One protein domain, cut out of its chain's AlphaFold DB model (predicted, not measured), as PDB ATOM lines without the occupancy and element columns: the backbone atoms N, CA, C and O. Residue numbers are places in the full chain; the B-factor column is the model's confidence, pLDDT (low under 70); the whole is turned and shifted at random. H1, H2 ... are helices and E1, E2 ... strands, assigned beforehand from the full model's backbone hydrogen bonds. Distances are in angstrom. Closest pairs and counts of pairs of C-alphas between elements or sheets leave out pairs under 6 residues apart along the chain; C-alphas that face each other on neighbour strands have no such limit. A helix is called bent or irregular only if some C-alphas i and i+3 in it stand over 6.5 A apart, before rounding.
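This is residues 38 to 75 and 129 to 225 of the 446 residues of an uncharacterized protein of Aspergillus glaucus CBS 516.65 (UniProt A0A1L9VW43). A tiny two-strand sheet, E1 beside E2, lies off to one side of the long helix H1, whose middle is crossed by H2; H4 packs on H2, and H3 lies by the far end of H2. From the sheet, H6 leads away to a loop and the short H7, a second side with few contacts to the rest. The printed part has 135 residues, with seven named helices and two named strands in the order H1 E1 H2 H3 H4 H5 E2 H6 H7; the class is mostly helix, and the sheet is antiparallel. The whole is compact, with a radius of gyration of the C-alphas of 16.3 A, and flat, spanning 53 by 41 by 22 A.

Strand E1 is residues 132 to 134 and E2 is residues 194 to 196. H1, residues 39 to 75, runs 51.3 A from C-alpha 39 at (141.139, 146.303, 103.824) to C-alpha 75 at (145.116, 143.904, 154.893). It is neither bent nor irregular, but only just: C-alphas 60 and 63 are 6.1 A apart. H2 is residues 138 to 150, 18.2 A; H3 is residues 162 to 168; H4 is residues 172 to 181, 14.5 A; H5 is residues 185 to 188. H6 is residues 197 to 209, 18.9 A, and H7, residues 219 to 223, ends at C-alpha 223 at (129.475, 136.904, 141.978).

E1 and E2 are antiparallel at 143 degrees, with N 195 and O 133 2.8 A apart, within hydrogen-bond range. The closest C-alphas of E1 and H6 are those of Lys 132 and Arg 197, 7.2 A. H6 is close to but not clearly touching H7, with C-alphas 204 and 220 5.9 A apart, and H5, with C-alphas 186 and 203 7.8 A apart. H6 and H1 are apart. H2 is the hub. It touches H4, closest C-alphas Cys 142 and Thr 176 at 5.8 A, at a steep tilt of 44 degrees, opposite ways. Its residues 141 to 145 touch residues 58 to 62 of H1, closest C-alphas Leu 141 and Ala 62 at 6.6 A, only just about perpendicular at 73 degrees. H3 only just touches H1 and H2, with 3 pairs of C-alphas within 8 A each; the closest are Phe 165 and Val 50, 6.9 A, and His 163 and Leu 150, 6.1 A. Every O i to N i+4 pair is within hydrogen-bond range in H2, H3, H4, H6 and H7; H1 has 31 of 33, and H5 is too short for one.

C-alphas 38 and 131 are the two farthest apart, 54.9 A. Residues 76 to 128 are not printed, and C-alphas 75 and 129 are 16.0 A apart across the cut. The link from H2 to H3 is long. Residues 38 to 45, of which 39 to 45 belong to H1, and residues 209 to 216 stand free. The mean pLDDT of the printed part is 70.2; residues 38 to 75, 129 to 130 and 207 to 225 are under 70.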
ATOM      1  N   THR A  38     140.775 144.353 100.062       44.22
ATOM      2  CA  THR A  38     141.072 143.467 101.208       44.22
ATOM      3  C   THR A  38     141.116 144.184 102.560       44.22
ATOM      4  O   THR A  38     141.203 143.522 103.594       44.22
ATOM      5  N   TYR A  39     141.019 145.518 102.588       38.94
ATOM      6  CA  TYR A  39     141.139 146.303 103.824       38.94
ATOM      7  C   TYR A  39     139.858 146.343 104.672       38.94
ATOM      8  O   TYR A  39     139.944 146.277 105.896       38.94
ATOM      9  N   CYS A  40     138.670 146.351 104.055       37.16
ATOM     10  CA  CYS A  40     137.401 146.478 104.790       37.16
ATOM     11  C   CYS A  40     137.136 145.285 105.734       37.16
ATOM     12  O   CYS A  40     136.787 145.463 106.899       37.16
ATOM     13  N   ASN A  41     137.425 144.059 105.278       38.09
ATOM     14  CA  ASN A  41     137.242 142.841 106.080       38.09
ATOM     15  C   ASN A  41     138.278 142.687 107.210       38.09
ATOM     16  O   ASN A  41     138.007 142.005 108.198       38.09
ATOM     17  N   LYS A  42     139.465 143.302 107.086       38.03
ATOM     18  CA  LYS A  42     140.478 143.302 108.154       38.03
ATOM     19  C   LYS A  42     140.121 144.282 109.272       38.03
ATOM     20  O   LYS A  42     140.275 143.922 110.434       38.03
ATOM     21  N   LEU A  43     139.579 145.454 108.933       37.22
ATOM     22  CA  LEU A  43     139.119 146.448 109.911       37.22
ATOM     23  C   LEU A  43     137.928 145.933 110.741       37.22
ATOM     24  O   LEU A  43     137.952 146.028 111.965       37.22
ATOM     25  N   GLN A  44     136.944 145.279 110.110       41.22
ATOM     26  CA  GLN A  44     135.814 144.674 110.834       41.22
ATOM     27  C   GLN A  44     136.231 143.515 111.756       41.22
ATOM     28  O   GLN A  44     135.758 143.427 112.890       41.22
ATOM     29  N   LYS A  45     137.143 142.633 111.315       43.59
ATOM     30  CA  LYS A  45     137.646 141.527 112.154       43.59
ATOM     31  C   LYS A  45     138.537 142.016 113.300       43.59
ATOM     32  O   LYS A  45     138.457 141.458 114.393       43.59
ATOM     33  N   GLY A  46     139.345 143.054 113.068       43.38
ATOM     34  CA  GLY A  46     140.162 143.705 114.096       43.38
ATOM     35  C   GLY A  46     139.303 144.341 115.186       43.38
ATOM     36  O   GLY A  46     139.449 143.992 116.354       43.38
ATOM     37  N   SER A  47     138.325 145.168 114.801       45.84
ATOM     38  CA  SER A  47     137.404 145.826 115.737       45.84
ATOM     39  C   SER A  47     136.624 144.818 116.594       45.84
ATOM     40  O   SER A  47     136.605 144.931 117.819       45.84
ATOM     41  N   LEU A  48     136.095 143.737 116.005       45.56
ATOM     42  CA  LEU A  48     135.377 142.711 116.770       45.56
ATOM     43  C   LEU A  48     136.286 141.946 117.753       45.56
ATOM     44  O   LEU A  48     135.838 141.556 118.834       45.56
ATOM     45  N   HIS A  49     137.558 141.713 117.418       47.16
ATOM     46  CA  HIS A  49     138.508 141.082 118.339       47.16
ATOM     47  C   HIS A  49     138.918 142.003 119.483       47.16
ATOM     48  O   HIS A  49     139.017 141.532 120.615       47.16
ATOM     49  N   VAL A  50     139.082 143.296 119.219       44.53
ATOM     50  CA  VAL A  50     139.389 144.309 120.236       44.53
ATOM     51  C   VAL A  50     138.219 144.489 121.180       44.53
ATOM     52  O   VAL A  50     138.412 144.391 122.385       44.53
ATOM     53  N   VAL A  51     137.001 144.647 120.662       48.69
ATOM     54  CA  VAL A  51     135.788 144.776 121.480       48.69
ATOM     55  C   VAL A  51     135.596 143.529 122.339       48.69
ATOM     56  O   VAL A  51     135.348 143.634 123.536       48.69
ATOM     57  N   ASN A  52     135.806 142.331 121.788       48.09
ATOM     58  CA  ASN A  52     135.721 141.098 122.572       48.09
ATOM     59  C   ASN A  52     136.880 140.928 123.568       48.09
ATOM     60  O   ASN A  52     136.671 140.377 124.650       48.09
ATOM     61  N   ALA A  53     138.093 141.378 123.243       47.50
ATOM     62  CA  ALA A  53     139.239 141.342 124.146       47.50
ATOM     63  C   ALA A  53     139.096 142.365 125.279       47.50
ATOM     64  O   ALA A  53     139.361 142.010 126.423       47.50
ATOM     65  N   ALA A  54     138.608 143.571 124.989       46.31
ATOM     66  CA  ALA A  54     138.275 144.616 125.949       46.31
ATOM     67  C   ALA A  54     137.105 144.184 126.839       46.31
ATOM     68  O   ALA A  54     137.228 144.229 128.058       46.31
ATOM     69  N   LYS A  55     136.038 143.613 126.260       52.06
ATOM     70  CA  LYS A  55     134.931 142.989 127.004       52.06
ATOM     71  C   LYS A  55     135.455 141.924 127.968       52.06
ATOM     72  O   LYS A  55     135.130 141.959 129.150       52.06
ATOM     73  N   ARG A  56     136.344 141.031 127.514       47.56
ATOM     74  CA  ARG A  56     136.989 140.024 128.378       47.56
ATOM     75  C   ARG A  56     137.942 140.643 129.405       47.56
ATOM     76  O   ARG A  56     138.012 140.129 130.516       47.56
ATOM     77  N   ALA A  57     138.690 141.691 129.067       45.44
ATOM     78  CA  ALA A  57     139.651 142.349 129.955       45.44
ATOM     79  C   ALA A  57     138.942 143.119 131.073       45.44
ATOM     80  O   ALA A  57     139.299 142.963 132.233       45.44
ATOM     81  N   ILE A  58     137.867 143.836 130.754       47.78
ATOM     82  CA  ILE A  58     137.044 144.579 131.713       47.78
ATOM     83  C   ILE A  58     136.242 143.626 132.592       47.78
ATOM     84  O   ILE A  58     136.235 143.782 133.810       47.78
ATOM     85  N   GLN A  59     135.683 142.550 132.029       49.75
ATOM     86  CA  GLN A  59     135.073 141.474 132.822       49.75
ATOM     87  C   GLN A  59     136.090 140.783 133.752       49.75
ATOM     88  O   GLN A  59     135.765 140.391 134.878       49.75
ATOM     89  N   LYS A  60     137.346 140.631 133.314       40.16
ATOM     90  CA  LYS A  60     138.438 140.110 134.149       40.16
ATOM     91  C   LYS A  60     138.900 141.126 135.193       40.16
ATOM     92  O   LYS A  60     139.242 140.704 136.291       40.16
ATOM     93  N   PHE A  61     138.872 142.422 134.916       43.97
ATOM     94  CA  PHE A  61     139.511 143.424 135.764       43.97
ATOM     95  C   PHE A  61     138.573 144.114 136.756       43.97
ATOM     96  O   PHE A  61     138.946 144.235 137.923       43.97
ATOM     97  N   ALA A  62     137.333 144.439 136.362       40.91
ATOM     98  CA  ALA A  62     136.312 145.006 137.253       40.91
ATOM     99  C   ALA A  62     136.181 144.202 138.555       40.91
ATOM    100  O   ALA A  62     135.978 144.722 139.643       40.91
ATOM    101  N   VAL A  63     136.410 142.903 138.445       37.91
ATOM    102  CA  VAL A  63     136.264 141.954 139.535       37.91
ATOM    103  C   VAL A  63     137.591 141.674 140.255       37.91
ATOM    104  O   VAL A  63     137.574 141.380 141.446       37.91
ATOM    105  N   LEU A  64     138.750 141.801 139.588       35.56
ATOM    106  CA  LEU A  64     140.040 141.812 140.293       35.56
ATOM    107  C   LEU A  64     140.119 143.022 141.225       35.56
ATOM    108  O   LEU A  64     140.592 142.874 142.344       35.56
ATOM    109  N   ARG A  65     139.604 144.181 140.802       39.12
ATOM    110  CA  ARG A  65     139.636 145.417 141.586       39.12
ATOM    111  C   ARG A  65     138.619 145.436 142.729       39.12
ATOM    112  O   ARG A  65     139.001 145.833 143.822       39.12
ATOM    113  N   ILE A  66     137.398 144.918 142.545       42.75
ATOM    114  CA  ILE A  66     136.429 144.729 143.650       42.75
ATOM    115  C   ILE A  66     136.986 143.744 144.702       42.75
ATOM    116  O   ILE A  66     136.937 144.026 145.898       42.75
ATOM    117  N   GLY A  67     137.604 142.636 144.269       35.66
ATOM    118  CA  GLY A  67     138.264 141.679 145.168       35.66
ATOM    119  C   GLY A  67     139.515 142.239 145.863       35.66
ATOM    120  O   GLY A  67     139.737 141.967 147.046       35.66
ATOM    121  N   LEU A  68     140.309 143.066 145.169       34.53
ATOM    122  CA  LEU A  68     141.461 143.756 145.758       34.53
ATOM    123  C   LEU A  68     141.023 144.816 146.767       34.53
ATOM    124  O   LEU A  68     141.666 144.927 147.799       34.53
ATOM    125  N   HIS A  69     139.948 145.569 146.508       36.44
ATOM    126  CA  HIS A  69     139.441 146.593 147.428       36.44
ATOM    127  C   HIS A  69     138.889 145.965 148.716       36.44
ATOM    128  O   HIS A  69     139.175 146.460 149.805       36.44
ATOM    129  N   ALA A  70     138.197 144.822 148.611       36.31
ATOM    130  CA  ALA A  70     137.785 144.022 149.764       36.31
ATOM    131  C   ALA A  70     138.996 143.459 150.541       36.31
ATOM    132  O   ALA A  70     139.047 143.562 151.763       36.31
ATOM    133  N   SER A  71     140.024 142.958 149.840       33.38
ATOM    134  CA  SER A  71     141.258 142.446 150.463       33.38
ATOM    135  C   SER A  71     142.167 143.537 151.051       33.38
ATOM    136  O   SER A  71     142.827 143.293 152.055       33.38
ATOM    137  N   LEU A  72     142.229 144.739 150.465       32.81
ATOM    138  CA  LEU A  72     143.013 145.883 150.962       32.81
ATOM    139  C   LEU A  72     142.380 146.498 152.211       32.81
ATOM    140  O   LEU A  72     143.103 146.905 153.121       32.81
ATOM    141  N   HIS A  73     141.047 146.497 152.291       36.66
ATOM    142  CA  HIS A  73     140.325 146.866 153.506       36.66
ATOM    143  C   HIS A  73     140.595 145.867 154.659       36.66
ATOM    144  O   HIS A  73     140.625 146.266 155.823       36.66
ATOM    145  N   ASP A  74     140.901 144.603 154.335       35.44
ATOM    146  CA  ASP A  74     141.275 143.539 155.284       35.44
ATOM    147  C   ASP A  74     142.780 143.493 155.633       35.44
ATOM    148  O   ASP A  74     143.165 143.213 156.773       35.44
ATOM    149  N   LEU A  75     143.662 143.820 154.685       31.53
ATOM    150  CA  LEU A  75     145.116 143.904 154.893       31.53
ATOM    151  C   LEU A  75     145.514 145.082 155.792       31.53
ATOM    152  O   LEU A  75     146.514 144.994 156.505       31.53
ATOM    153  N   LEU A 129     130.083 138.082 152.445       53.31
ATOM    154  CA  LEU A 129     130.016 139.411 151.831       53.31
ATOM    155  C   LEU A 129     129.196 140.319 152.758       53.31
ATOM    156  O   LEU A 129     128.140 139.870 153.228       53.31
ATOM    157  N   PRO A 130     129.664 141.547 153.052       61.34
ATOM    158  CA  PRO A 130     128.875 142.472 153.845       61.34
ATOM    159  C   PRO A 130     127.473 142.526 153.241       61.34
ATOM    160  O   PRO A 130     127.315 142.534 152.018       61.34
ATOM    161  N   TYR A 131     126.453 142.498 154.103       74.62
ATOM    162  CA  TYR A 131     125.044 142.367 153.702       74.62
ATOM    163  C   TYR A 131     124.620 143.423 152.662       74.62
ATOM    164  O   TYR A 131     123.618 143.259 151.960       74.62
ATOM    165  N   LYS A 132     125.413 144.494 152.555       84.50
ATOM    166  CA  LYS A 132     125.266 145.597 151.627       84.50
ATOM    167  C   LYS A 132     126.631 146.052 151.107       84.50
ATOM    168  O   LYS A 132     127.593 146.110 151.875       84.50
ATOM    169  N   PHE A 133     126.709 146.382 149.822       88.44
ATOM    170  CA  PHE A 133     127.890 146.984 149.202       88.44
ATOM    171  C   PHE A 133     127.459 148.058 148.201       88.44
ATOM    172  O   PHE A 133     126.413 147.934 147.571       88.44
ATOM    173  N   GLU A 134     128.248 149.116 148.048       93.81
ATOM    174  CA  GLU A 134     127.998 150.131 147.025       93.81
ATOM    175  C   GLU A 134     128.501 149.628 145.669       93.81
ATOM    176  O   GLU A 134     129.642 149.169 145.547       93.81
ATOM    177  N   PHE A 135     127.641 149.661 144.652       93.19
ATOM    178  CA  PHE A 135     128.031 149.247 143.312       93.19
ATOM    179  C   PHE A 135     128.922 150.329 142.682       93.19
ATOM    180  O   PHE A 135     128.525 151.497 142.649       93.19
ATOM    181  N   PRO A 136     130.115 149.971 142.178       94.38
ATOM    182  CA  PRO A 136     131.065 150.954 141.673       94.38
ATOM    183  C   PRO A 136     130.534 151.661 140.423       94.38
ATOM    184  O   PRO A 136     129.784 151.075 139.643       94.38
ATOM    185  N   ASP A 137     130.990 152.893 140.202       96.00
ATOM    186  CA  ASP A 137     130.831 153.583 138.920       96.00
ATOM    187  C   ASP A 137     131.581 152.807 137.824       96.00
ATOM    188  O   ASP A 137     132.818 152.722 137.836       96.00
ATOM    189  N   LEU A 138     130.847 152.200 136.881       95.06
ATOM    190  CA  LEU A 138     131.452 151.377 135.835       95.06
ATOM    191  C   LEU A 138     132.244 152.238 134.860       95.06
ATOM    192  O   LEU A 138     133.203 151.730 134.276       95.06
ATOM    193  N   LYS A 139     131.891 153.519 134.690       96.25
ATOM    194  CA  LYS A 139     132.621 154.429 133.806       96.25
ATOM    195  C   LYS A 139     134.024 154.683 134.334       96.25
ATOM    196  O   LYS A 139     134.989 154.419 133.616       96.25
ATOM    197  N   SER A 140     134.147 155.116 135.589       96.06
ATOM    198  CA  SER A 140     135.451 155.266 136.243       96.06
ATOM    199  C   SER A 140     136.236 153.951 136.231       96.06
ATOM    200  O   SER A 140     137.413 153.940 135.874       96.06
ATOM    201  N   LEU A 141     135.578 152.825 136.524       95.75
ATOM    202  CA  LEU A 141     136.230 151.518 136.534       95.75
ATOM    203  C   LEU A 141     136.771 151.114 135.154       95.75
ATOM    204  O   LEU A 141     137.885 150.595 135.062       95.75
ATOM    205  N   CYS A 142     136.013 151.344 134.081       95.88
ATOM    206  CA  CYS A 142     136.444 151.061 132.712       95.88
ATOM    207  C   CYS A 142     137.601 151.968 132.283       95.88
ATOM    208  O   CYS A 142     138.596 151.454 131.769       95.88
ATOM    209  N   ILE A 143     137.510 153.275 132.554       97.19
ATOM    210  CA  ILE A 143     138.577 154.243 132.254       97.19
ATOM    211  C   ILE A 143     139.875 153.824 132.934       97.19
ATOM    212  O   ILE A 143     140.914 153.734 132.279       97.19
ATOM    213  N   ASP A 144     139.816 153.506 134.224       96.06
ATOM    214  CA  ASP A 144     141.005 153.103 134.961       96.06
ATOM    215  C   ASP A 144     141.575 151.788 134.428       96.06
ATOM    216  O   ASP A 144     142.783 151.660 134.259       96.06
ATOM    217  N   THR A 145     140.713 150.820 134.099       94.44
ATOM    218  CA  THR A 145     141.143 149.537 133.523       94.44
ATOM    219  C   THR A 145     141.914 149.749 132.226       94.44
ATOM    220  O   THR A 145     142.986 149.181 132.035       94.44
ATOM    221  N   ILE A 146     141.362 150.548 131.313       95.81
ATOM    222  CA  ILE A 146     141.965 150.802 130.003       95.81
ATOM    223  C   ILE A 146     143.258 151.608 130.173       95.81
ATOM    224  O   ILE A 146     144.261 151.287 129.539       95.81
ATOM    225  N   THR A 147     143.277 152.577 131.089       96.50
ATOM    226  CA  THR A 147     144.495 153.310 131.465       96.50
ATOM    227  C   THR A 147     145.575 152.357 131.984       96.50
ATOM    228  O   THR A 147     146.711 152.402 131.523       96.50
ATOM    229  N   GLU A 148     145.236 151.411 132.863       95.81
ATOM    230  CA  GLU A 148     146.183 150.409 133.367       95.81
ATOM    231  C   GLU A 148     146.679 149.438 132.274       95.81
ATOM    232  O   GLU A 148     147.821 148.961 132.346       95.81
ATOM    233  N   ILE A 149     145.857 149.154 131.250       93.75
ATOM    234  CA  ILE A 149     146.274 148.403 130.052       93.75
ATOM    235  C   ILE A 149     147.341 149.191 129.288       93.75
ATOM    236  O   ILE A 149     148.398 148.626 129.000       93.75
ATOM    237  N   LEU A 150     147.088 150.474 129.008       94.25
ATOM    238  CA  LEU A 150     148.014 151.370 128.304       94.25
ATOM    239  C   LEU A 150     149.318 151.581 129.090       94.25
ATOM    240  O   LEU A 150     150.410 151.635 128.536       94.25
ATOM    241  N   GLU A 151     149.249 151.636 130.413       95.25
ATOM    242  CA  GLU A 151     150.444 151.772 131.249       95.25
ATOM    243  C   GLU A 151     151.206 150.452 131.446       95.25
ATOM    244  O   GLU A 151     152.208 150.407 132.164       95.25
ATOM    245  N   ASN A 152     150.758 149.355 130.822       94.06
ATOM    246  CA  ASN A 152     151.349 148.024 130.966       94.06
ATOM    247  C   ASN A 152     151.446 147.545 132.430       94.06
ATOM    248  O   ASN A 152     152.345 146.765 132.781       94.06
ATOM    249  N   ARG A 153     150.523 148.012 133.287       91.56
ATOM    250  CA  ARG A 153     150.433 147.610 134.700       91.56
ATOM    251  C   ARG A 153     149.768 146.250 134.864       91.56
ATOM    252  O   ARG A 153     150.090 145.523 135.803       91.56
ATOM    253  N   LEU A 154     148.884 145.879 133.936       86.56
ATOM    254  CA  LEU A 154     148.195 144.593 133.977       86.56
ATOM    255  C   LEU A 154     149.058 143.448 133.421       86.56
ATOM    256  O   LEU A 154     149.699 143.580 132.376       86.56
ATOM    257  N   PRO A 155     149.079 142.277 134.082       81.19
ATOM    258  CA  PRO A 155     149.836 141.133 133.596       81.19
ATOM    259  C   PRO A 155     149.278 140.644 132.251       81.19
ATOM    260  O   PRO A 155     148.089 140.363 132.117       81.19
ATOM    261  N   GLY A 156     150.162 140.511 131.257       82.69
ATOM    262  CA  GLY A 156     149.820 140.027 129.915       82.69
ATOM    263  C   GLY A 156     149.443 141.108 128.898       82.69
ATOM    264  O   GLY A 156     149.198 140.763 127.747       82.69
ATOM    265  N   THR A 157     149.428 142.396 129.263       85.56
ATOM    266  CA  THR A 157     149.144 143.471 128.290       85.56
ATOM    267  C   THR A 157     150.344 143.842 127.423       85.56
ATOM    268  O   THR A 157     150.156 144.252 126.286       85.56
ATOM    269  N   ARG A 158     151.570 143.582 127.898       85.56
ATOM    270  CA  ARG A 158     152.829 143.907 127.197       85.56
ATOM    271  C   ARG A 158     153.015 143.233 125.836       85.56
ATOM    272  O   ARG A 158     153.828 143.697 125.047       85.56
ATOM    273  N   SER A 159     152.356 142.101 125.590       77.25
ATOM    274  CA  SER A 159     152.541 141.319 124.359       77.25
ATOM    275  C   SER A 159     151.601 141.718 123.227       77.25
ATOM    276  O   SER A 159     151.759 141.217 122.119       77.25
ATOM    277  N   ASN A 160     150.599 142.553 123.504       78.44
ATOM    278  CA  ASN A 160     149.500 142.811 122.586       78.44
ATOM    279  C   ASN A 160     149.481 144.290 122.187       78.44
ATOM    280  O   ASN A 160     149.732 145.168 123.009       78.44
ATOM    281  N   GLU A 161     149.111 144.568 120.938       90.62
ATOM    282  CA  GLU A 161     149.054 145.913 120.344       90.62
ATOM    283  C   GLU A 161     147.819 146.716 120.810       90.62
ATOM    284  O   GLU A 161     147.149 147.378 120.024       90.62
ATOM    285  N   TYR A 162     147.479 146.657 122.105       90.19
ATOM    286  CA  TYR A 162     146.290 147.326 122.650       90.19
ATOM    287  C   TYR A 162     146.319 148.842 122.452       90.19
ATOM    288  O   TYR A 162     145.267 149.422 122.214       90.19
ATOM    289  N   HIS A 163     147.500 149.464 122.503       91.69
ATOM    290  CA  HIS A 163     147.665 150.897 122.248       91.69
ATOM    291  C   HIS A 163     147.107 151.307 120.889       91.69
ATOM    292  O   HIS A 163     146.248 152.176 120.825       91.69
ATOM    293  N   GLN A 164     147.528 150.617 119.826       93.38
ATOM    294  CA  GLN A 164     147.105 150.949 118.471       93.38
ATOM    295  C   GLN A 164     145.589 150.831 118.327       93.38
ATOM    296  O   GLN A 164     144.943 151.721 117.786       93.38
ATOM    297  N   PHE A 165     145.003 149.763 118.866       92.88
ATOM    298  CA  PHE A 165     143.559 149.587 118.806       92.88
ATOM    299  C   PHE A 165     142.794 150.610 119.638       92.88
ATOM    300  O   PHE A 165     141.689 150.988 119.251       92.88
ATOM    301  N   ILE A 166     143.349 151.046 120.771       93.88
ATOM    302  CA  ILE A 166     142.718 152.067 121.601       93.88
ATOM    303  C   ILE A 166     142.731 153.420 120.882       93.88
ATOM    304  O   ILE A 166     141.702 154.088 120.816       93.88
ATOM    305  N   ASP A 167     143.854 153.765 120.259       93.50
ATOM    306  CA  ASP A 167     143.995 154.986 119.465       93.50
ATOM    307  C   ASP A 167     143.089 154.960 118.216       93.50
ATOM    308  O   ASP A 167     142.438 155.954 117.892       93.50
ATOM    309  N   GLU A 168     142.966 153.807 117.548       95.31
ATOM    310  CA  GLU A 168     142.062 153.608 116.402       95.31
ATOM    311  C   GLU A 168     140.577 153.786 116.766       95.31
ATOM    312  O   GLU A 168     139.785 154.208 115.923       95.31
ATOM    313  N   HIS A 169     140.195 153.501 118.014       94.00
ATOM    314  CA  HIS A 169     138.829 153.687 118.521       94.00
ATOM    315  C   HIS A 169     138.650 155.030 119.243       94.00
ATOM    316  O   HIS A 169     137.783 155.148 120.102       94.00
ATOM    317  N   GLN A 170     139.435 156.044 118.858       96.44
ATOM    318  CA  GLN A 170     139.348 157.435 119.330       96.44
ATOM    319  C   GLN A 170     139.780 157.663 120.788       96.44
ATOM    320  O   GLN A 170     139.729 158.794 121.257       96.44
ATOM    321  N   GLY A 171     140.317 156.643 121.462       95.88
ATOM    322  CA  GLY A 171     140.902 156.761 122.794       95.88
ATOM    323  C   GLY A 171     140.110 156.064 123.899       95.88
ATOM    324  O   GLY A 171     139.209 155.253 123.682       95.88
ATOM    325  N   VAL A 172     140.516 156.336 125.141       97.12
ATOM    326  CA  VAL A 172     140.028 155.633 126.341       97.12
ATOM    327  C   VAL A 172     138.544 155.897 126.610       97.12
ATOM    328  O   VAL A 172     137.827 154.993 127.050       97.12
ATOM    329  N   HIS A 173     138.075 157.121 126.363       96.88
ATOM    330  CA  HIS A 173     136.715 157.534 126.698       96.88
ATOM    331  C   HIS A 173     135.681 156.912 125.756       96.88
ATOM    332  O   HIS A 173     134.691 156.361 126.223       96.88
ATOM    333  N   GLU A 174     135.936 156.920 124.456       96.81
ATOM    334  CA  GLU A 174     135.041 156.423 123.412       96.81
ATOM    335  C   GLU A 174     134.891 154.905 123.489       96.81
ATOM    336  O   GLU A 174     133.785 154.366 123.381       96.81
ATOM    337  N   ILE A 175     135.990 154.207 123.775       96.31
ATOM    338  CA  ILE A 175     135.953 152.776 124.066       96.31
ATOM    339  C   ILE A 175     135.151 152.523 125.335       96.31
ATOM    340  O   ILE A 175     134.308 151.630 125.336       96.31
ATOM    341  N   THR A 176     135.363 153.316 126.392       96.62
ATOM    342  CA  THR A 176     134.583 153.192 127.629       96.62
ATOM    343  C   THR A 176     133.087 153.345 127.366       96.62
ATOM    344  O   THR A 176     132.324 152.485 127.796       96.62
ATOM    345  N   GLU A 177     132.655 154.369 126.630       96.56
ATOM    346  CA  GLU A 177     131.237 154.549 126.287       96.56
ATOM    347  C   GLU A 177     130.707 153.363 125.469       96.56
ATOM    348  O   GLU A 177     129.697 152.769 125.840       96.56
ATOM    349  N   SER A 178     131.454 152.917 124.451       94.88
ATOM    350  CA  SER A 178     131.086 151.747 123.636       94.88
ATOM    351  C   SER A 178     130.931 150.474 124.477       94.88
ATOM    352  O   SER A 178     130.095 149.619 124.201       94.88
ATOM    353  N   LEU A 179     131.745 150.316 125.521       93.31
ATOM    354  CA  LEU A 179     131.659 149.180 126.436       93.31
ATOM    355  C   LEU A 179     130.478 149.301 127.392       93.31
ATOM    356  O   LEU A 179     129.850 148.285 127.691       93.31
ATOM    357  N   LEU A 180     130.164 150.512 127.856       94.88
ATOM    358  CA  LEU A 180     129.002 150.779 128.703       94.88
ATOM    359  C   LEU A 180     127.684 150.595 127.946       94.88
ATOM    360  O   LEU A 180     126.702 150.178 128.554       94.88
ATOM    361  N   GLU A 181     127.657 150.832 126.634       94.12
ATOM    362  CA  GLU A 181     126.510 150.513 125.770       94.12
ATOM    363  C   GLU A 181     126.218 149.004 125.700       94.12
ATOM    364  O   GLU A 181     125.073 148.597 125.518       94.12
ATOM    365  N   LEU A 182     127.237 148.158 125.899       89.94
ATOM    366  CA  LEU A 182     127.081 146.699 125.957       89.94
ATOM    367  C   LEU A 182     126.609 146.196 127.329       89.94
ATOM    368  O   LEU A 182     126.294 145.009 127.466       89.94
ATOM    369  N   VAL A 183     126.615 147.050 128.357       88.12
ATOM    370  CA  VAL A 183     126.134 146.709 129.699       88.12
ATOM    371  C   VAL A 183     124.634 146.966 129.761       88.12
ATOM    372  O   VAL A 183     124.161 148.031 129.371       88.12
ATOM    373  N   SER A 184     123.877 145.996 130.281       87.81
ATOM    374  CA  SER A 184     122.426 146.139 130.396       87.81
ATOM    375  C   SER A 184     122.060 147.336 131.281       87.81
ATOM    376  O   SER A 184     122.732 147.636 132.277       87.81
ATOM    377  N   SER A 185     120.992 148.039 130.913       89.38
ATOM    378  CA  SER A 185     120.556 149.249 131.615       89.38
ATOM    379  C   SER A 185     120.173 148.968 133.070       89.38
ATOM    380  O   SER A 185     120.331 149.844 133.916       89.38
ATOM    381  N   GLU A 186     119.755 147.742 133.402       87.94
ATOM    382  CA  GLU A 186     119.468 147.319 134.774       87.94
ATOM    383  C   GLU A 186     120.726 147.290 135.639       87.94
ATOM    384  O   GLU A 186     120.667 147.709 136.791       87.94
ATOM    385  N   ILE A 187     121.857 146.823 135.096       88.94
ATOM    386  CA  ILE A 187     123.141 146.806 135.811       88.94
ATOM    387  C   ILE A 187     123.668 148.234 135.957       88.94
ATOM    388  O   ILE A 187     124.115 148.605 137.038       88.94
ATOM    389  N   ARG A 188     123.559 149.059 134.907       93.50
ATOM    390  CA  ARG A 188     123.900 150.491 134.988       93.50
ATOM    391  C   ARG A 188     123.041 151.224 136.018       93.50
ATOM    392  O   ARG A 188     123.527 152.070 136.753       93.50
ATOM    393  N   GLY A 189     121.775 150.837 136.149       92.12
ATOM    394  CA  GLY A 189     120.874 151.357 137.173       92.12
ATOM    395  C   GLY A 189     121.302 151.055 138.614       92.12
ATOM    396  O   GLY A 189     120.721 151.633 139.532       92.12
ATOM    397  N   LEU A 190     122.287 150.171 138.827       93.75
ATOM    398  CA  LEU A 190     122.861 149.888 140.141       93.75
ATOM    399  C   LEU A 190     124.020 150.824 140.509       93.75
ATOM    400  O   LEU A 190     124.340 150.893 141.689       93.75
ATOM    401  N   GLU A 191     124.629 151.545 139.562       94.44
ATOM    402  CA  GLU A 191     125.803 152.403 139.803       94.44
ATOM    403  C   GLU A 191     125.571 153.427 140.921       94.44
ATOM    404  O   GLU A 191     124.556 154.130 140.944       94.44
ATOM    405  N   GLY A 192     126.506 153.487 141.878       92.81
ATOM    406  CA  GLY A 192     126.431 154.369 143.048       92.81
ATOM    407  C   GLY A 192     125.301 154.028 144.023       92.81
ATOM    408  O   GLY A 192     125.007 154.811 144.927       92.81
ATOM    409  N   ARG A 193     124.618 152.888 143.847       94.62
ATOM    410  CA  ARG A 193     123.570 152.425 144.761       94.62
ATOM    411  C   ARG A 193     124.104 151.351 145.686       94.62
ATOM    412  O   ARG A 193     124.943 150.529 145.321       94.62
ATOM    413  N   GLU A 194     123.550 151.329 146.888       94.75
ATOM    414  CA  GLU A 194     123.763 150.242 147.828       94.75
ATOM    415  C   GLU A 194     122.985 149.006 147.345       94.75
ATOM    416  O   GLU A 194     121.755 149.007 147.259       94.75
ATOM    417  N   VAL A 195     123.715 147.954 146.992       92.94
ATOM    418  CA  VAL A 195     123.178 146.704 146.465       92.94
ATOM    419  C   VAL A 195     123.237 145.640 147.552       92.94
ATOM    420  O   VAL A 195     124.263 145.403 148.192       92.94
ATOM    421  N   SER A 196     122.101 144.982 147.757       91.50
ATOM    422  CA  SER A 196     121.989 143.828 148.642       91.50
ATOM    423  C   SER A 196     122.104 142.524 147.853       91.50
ATOM    424  O   SER A 196     121.885 142.485 146.638       91.50
ATOM    425  N   ARG A 197     122.394 141.422 148.550       82.06
ATOM    426  CA  ARG A 197     122.443 140.086 147.934       82.06
ATOM    427  C   ARG A 197     121.137 139.721 147.222       82.06
ATOM    428  O   ARG A 197     121.180 139.198 146.115       82.06
ATOM    429  N   THR A 198     119.991 140.064 147.809       86.44
ATOM    430  CA  THR A 198     118.679 139.785 147.207       86.44
ATOM    431  C   THR A 198     118.477 140.564 145.908       86.44
ATOM    432  O   THR A 198     117.950 140.018 144.943       86.44
ATOM    433  N   THR A 199     118.961 141.807 145.831       84.38
ATOM    434  CA  THR A 199     118.942 142.606 144.597       84.38
ATOM    435  C   THR A 199     119.764 141.940 143.488       84.38
ATOM    436  O   THR A 199     119.297 141.854 142.353       84.38
ATOM    437  N   LEU A 200     120.953 141.421 143.809       82.19
ATOM    438  CA  LEU A 200     121.770 140.676 142.846       82.19
ATOM    439  C   LEU A 200     121.115 139.365 142.408       82.19
ATOM    440  O   LEU A 200     121.177 139.023 141.229       82.19
ATOM    441  N   ASP A 201     120.473 138.645 143.329       79.56
ATOM    442  CA  ASP A 201     119.785 137.393 143.015       79.56
ATOM    443  C   ASP A 201     118.603 137.623 142.058       79.56
ATOM    444  O   ASP A 201     118.412 136.839 141.129       79.56
ATOM    445  N   VAL A 202     117.875 138.739 142.193       83.69
ATOM    446  CA  VAL A 202     116.822 139.133 141.238       83.69
ATOM    447  C   VAL A 202     117.404 139.413 139.850       83.69
ATOM    448  O   VAL A 202     116.867 138.933 138.851       83.69
ATOM    449  N   VAL A 203     118.511 140.160 139.763       81.44
ATOM    450  CA  VAL A 203     119.194 140.423 138.480       81.44
ATOM    451  C   VAL A 203     119.669 139.113 137.848       81.44
ATOM    452  O   VAL A 203     119.475 138.893 136.654       81.44
ATOM    453  N   ARG A 204     120.221 138.204 138.655       76.00
ATOM    454  CA  ARG A 204     120.661 136.877 138.219       76.00
ATOM    455  C   ARG A 204     119.509 136.021 137.691       76.00
ATOM    456  O   ARG A 204     119.670 135.377 136.660       76.00
ATOM    457  N   GLN A 205     118.370 135.993 138.380       78.00
ATOM    458  CA  GLN A 205     117.196 135.241 137.929       78.00
ATOM    459  C   GLN A 205     116.674 135.780 136.595       78.00
ATOM    460  O   GLN A 205     116.408 134.996 135.690       78.00
ATOM    461  N   LYS A 206     116.619 137.108 136.427       76.25
ATOM    462  CA  LYS A 206     116.238 137.730 135.149       76.25
ATOM    463  C   LYS A 206     117.189 137.353 134.011       76.25
ATOM    464  O   LYS A 206     116.727 136.998 132.935       76.25
ATOM    465  N   GLN A 207     118.497 137.341 134.271       69.56
ATOM    466  CA  GLN A 207     119.501 136.914 133.287       69.56
ATOM    467  C   GLN A 207     119.346 135.449 132.862       69.56
ATOM    468  O   GLN A 207     119.669 135.112 131.731       69.56
ATOM    469  N   PHE A 208     118.861 134.578 133.750       66.19
ATOM    470  CA  PHE A 208     118.681 133.156 133.453       66.19
ATOM    471  C   PHE A 208     117.500 132.883 132.508       66.19
ATOM    472  O   PHE A 208     117.464 131.843 131.857       66.19
ATOM    473  N   HIS A 209     116.530 133.799 132.433       61.44
ATOM    474  CA  HIS A 209     115.336 133.637 131.600       61.44
ATOM    475  C   HIS A 209     115.493 134.179 130.172       61.44
ATOM    476  O   HIS A 209     114.747 133.756 129.288       61.44
ATOM    477  N   ASP A 210     116.477 135.046 129.914       62.53
ATOM    478  CA  ASP A 210     116.814 135.463 128.553       62.53
ATOM    479  C   ASP A 210     117.650 134.375 127.857       62.53
ATOM    480  O   ASP A 210     118.862 134.269 128.055       62.53
ATOM    481  N   LYS A 211     117.000 133.586 126.986       53.28
ATOM    482  CA  LYS A 211     117.584 132.491 126.170       53.28
ATOM    483  C   LYS A 211     118.836 132.868 125.352       53.28
ATOM    484  O   LYS A 211     119.503 132.001 124.805       53.28
ATOM    485  N   LEU A 212     119.174 134.152 125.239       52.81
ATOM    486  CA  LEU A 212     120.355 134.637 124.514       52.81
ATOM    487  C   LEU A 212     121.679 134.469 125.286       52.81
ATOM    488  O   LEU A 212     122.745 134.678 124.707       52.81
ATOM    489  N   TRP A 213     121.639 134.061 126.560       49.50
ATOM    490  CA  TRP A 213     122.824 133.892 127.414       49.50
ATOM    491  C   TRP A 213     123.267 132.427 127.608       49.50
ATOM    492  O   TRP A 213     123.974 132.117 128.565       49.50
ATOM    493  N   ASP A 214     122.934 131.527 126.676       44.41
ATOM    494  CA  ASP A 214     123.340 130.105 126.700       44.41
ATOM    495  C   ASP A 214     124.867 129.872 126.581       44.41
ATOM    496  O   ASP A 214     125.355 128.743 126.689       44.41
ATOM    497  N   GLN A 215     125.662 130.934 126.410       46.91
ATOM    498  CA  GLN A 215     127.111 130.896 126.610       46.91
ATOM    499  C   GLN A 215     127.484 131.590 127.926       46.91
ATOM    500  O   GLN A 215     127.029 132.707 128.168       46.91
ATOM    501  N   PRO A 216     128.357 130.991 128.765       40.41
ATOM    502  CA  PRO A 216     128.706 131.513 130.082       40.41
ATOM    503  C   PRO A 216     129.517 132.808 129.951       40.41
ATOM    504  O   PRO A 216     130.745 132.823 129.979       40.41
ATOM    505  N   MET A 217     128.811 133.917 129.800       39.47
ATOM    506  CA  MET A 217     129.341 135.263 129.681       39.47
ATOM    507  C   MET A 217     128.507 136.099 130.644       39.47
ATOM    508  O   MET A 217     127.441 136.532 130.268       39.47
ATOM    509  N   GLY A 218     128.891 136.304 131.904       39.06
ATOM    510  CA  GLY A 218     128.035 137.124 132.771       39.06
ATOM    511  C   GLY A 218     128.469 137.262 134.221       39.06
ATOM    512  O   GLY A 218     128.906 136.304 134.855       39.06
ATOM    513  N   TYR A 219     128.286 138.478 134.736       39.34
ATOM    514  CA  TYR A 219     128.581 138.979 136.084       39.34
ATOM    515  C   TYR A 219     128.033 138.087 137.227       39.34
ATOM    516  O   TYR A 219     128.575 138.079 138.326       39.34
ATOM    517  N   ALA A 220     127.015 137.258 136.984       37.47
ATOM    518  CA  ALA A 220     126.484 136.324 137.982       37.47
ATOM    519  C   ALA A 220     127.309 135.027 138.142       37.47
ATOM    520  O   ALA A 220     127.363 134.479 139.238       37.47
ATOM    521  N   SER A 221     128.028 134.583 137.100       41.22
ATOM    522  CA  SER A 221     129.069 133.534 137.209       41.22
ATOM    523  C   SER A 221     130.290 134.031 138.002       41.22
ATOM    524  O   SER A 221     131.101 133.268 138.519       41.22
ATOM    525  N   VAL A 222     130.400 135.354 138.112       38.47
ATOM    526  CA  VAL A 222     131.487 136.093 138.742       38.47
ATOM    527  C   VAL A 222     131.192 136.420 140.217       38.47
ATOM    528  O   VAL A 222     132.128 136.454 141.009       38.47
ATOM    529  N   VAL A 223     129.920 136.620 140.594       38.69
ATOM    530  CA  VAL A 223     129.475 136.904 141.978       38.69
ATOM    531  C   VAL A 223     129.413 135.638 142.851       38.69
ATOM    532  O   VAL A 223     129.540 135.725 144.071       38.69
ATOM    533  N   THR A 224     129.311 134.444 142.260       43.75
ATOM    534  CA  THR A 224     129.714 133.194 142.926       43.75
ATOM    535  C   THR A 224     131.216 133.009 142.719       43.75
ATOM    536  O   THR A 224     131.631 132.403 141.735       43.75
ATOM    537  N   ASP A 225     132.016 133.630 143.585       38.47
ATOM    538  CA  ASP A 225     133.460 133.853 143.448       38.47
ATOM    539  C   ASP A 225     134.247 132.694 142.798       38.47
ATOM    540  O   ASP A 225     134.617 131.692 143.411       38.47
TER     541      ASP A 225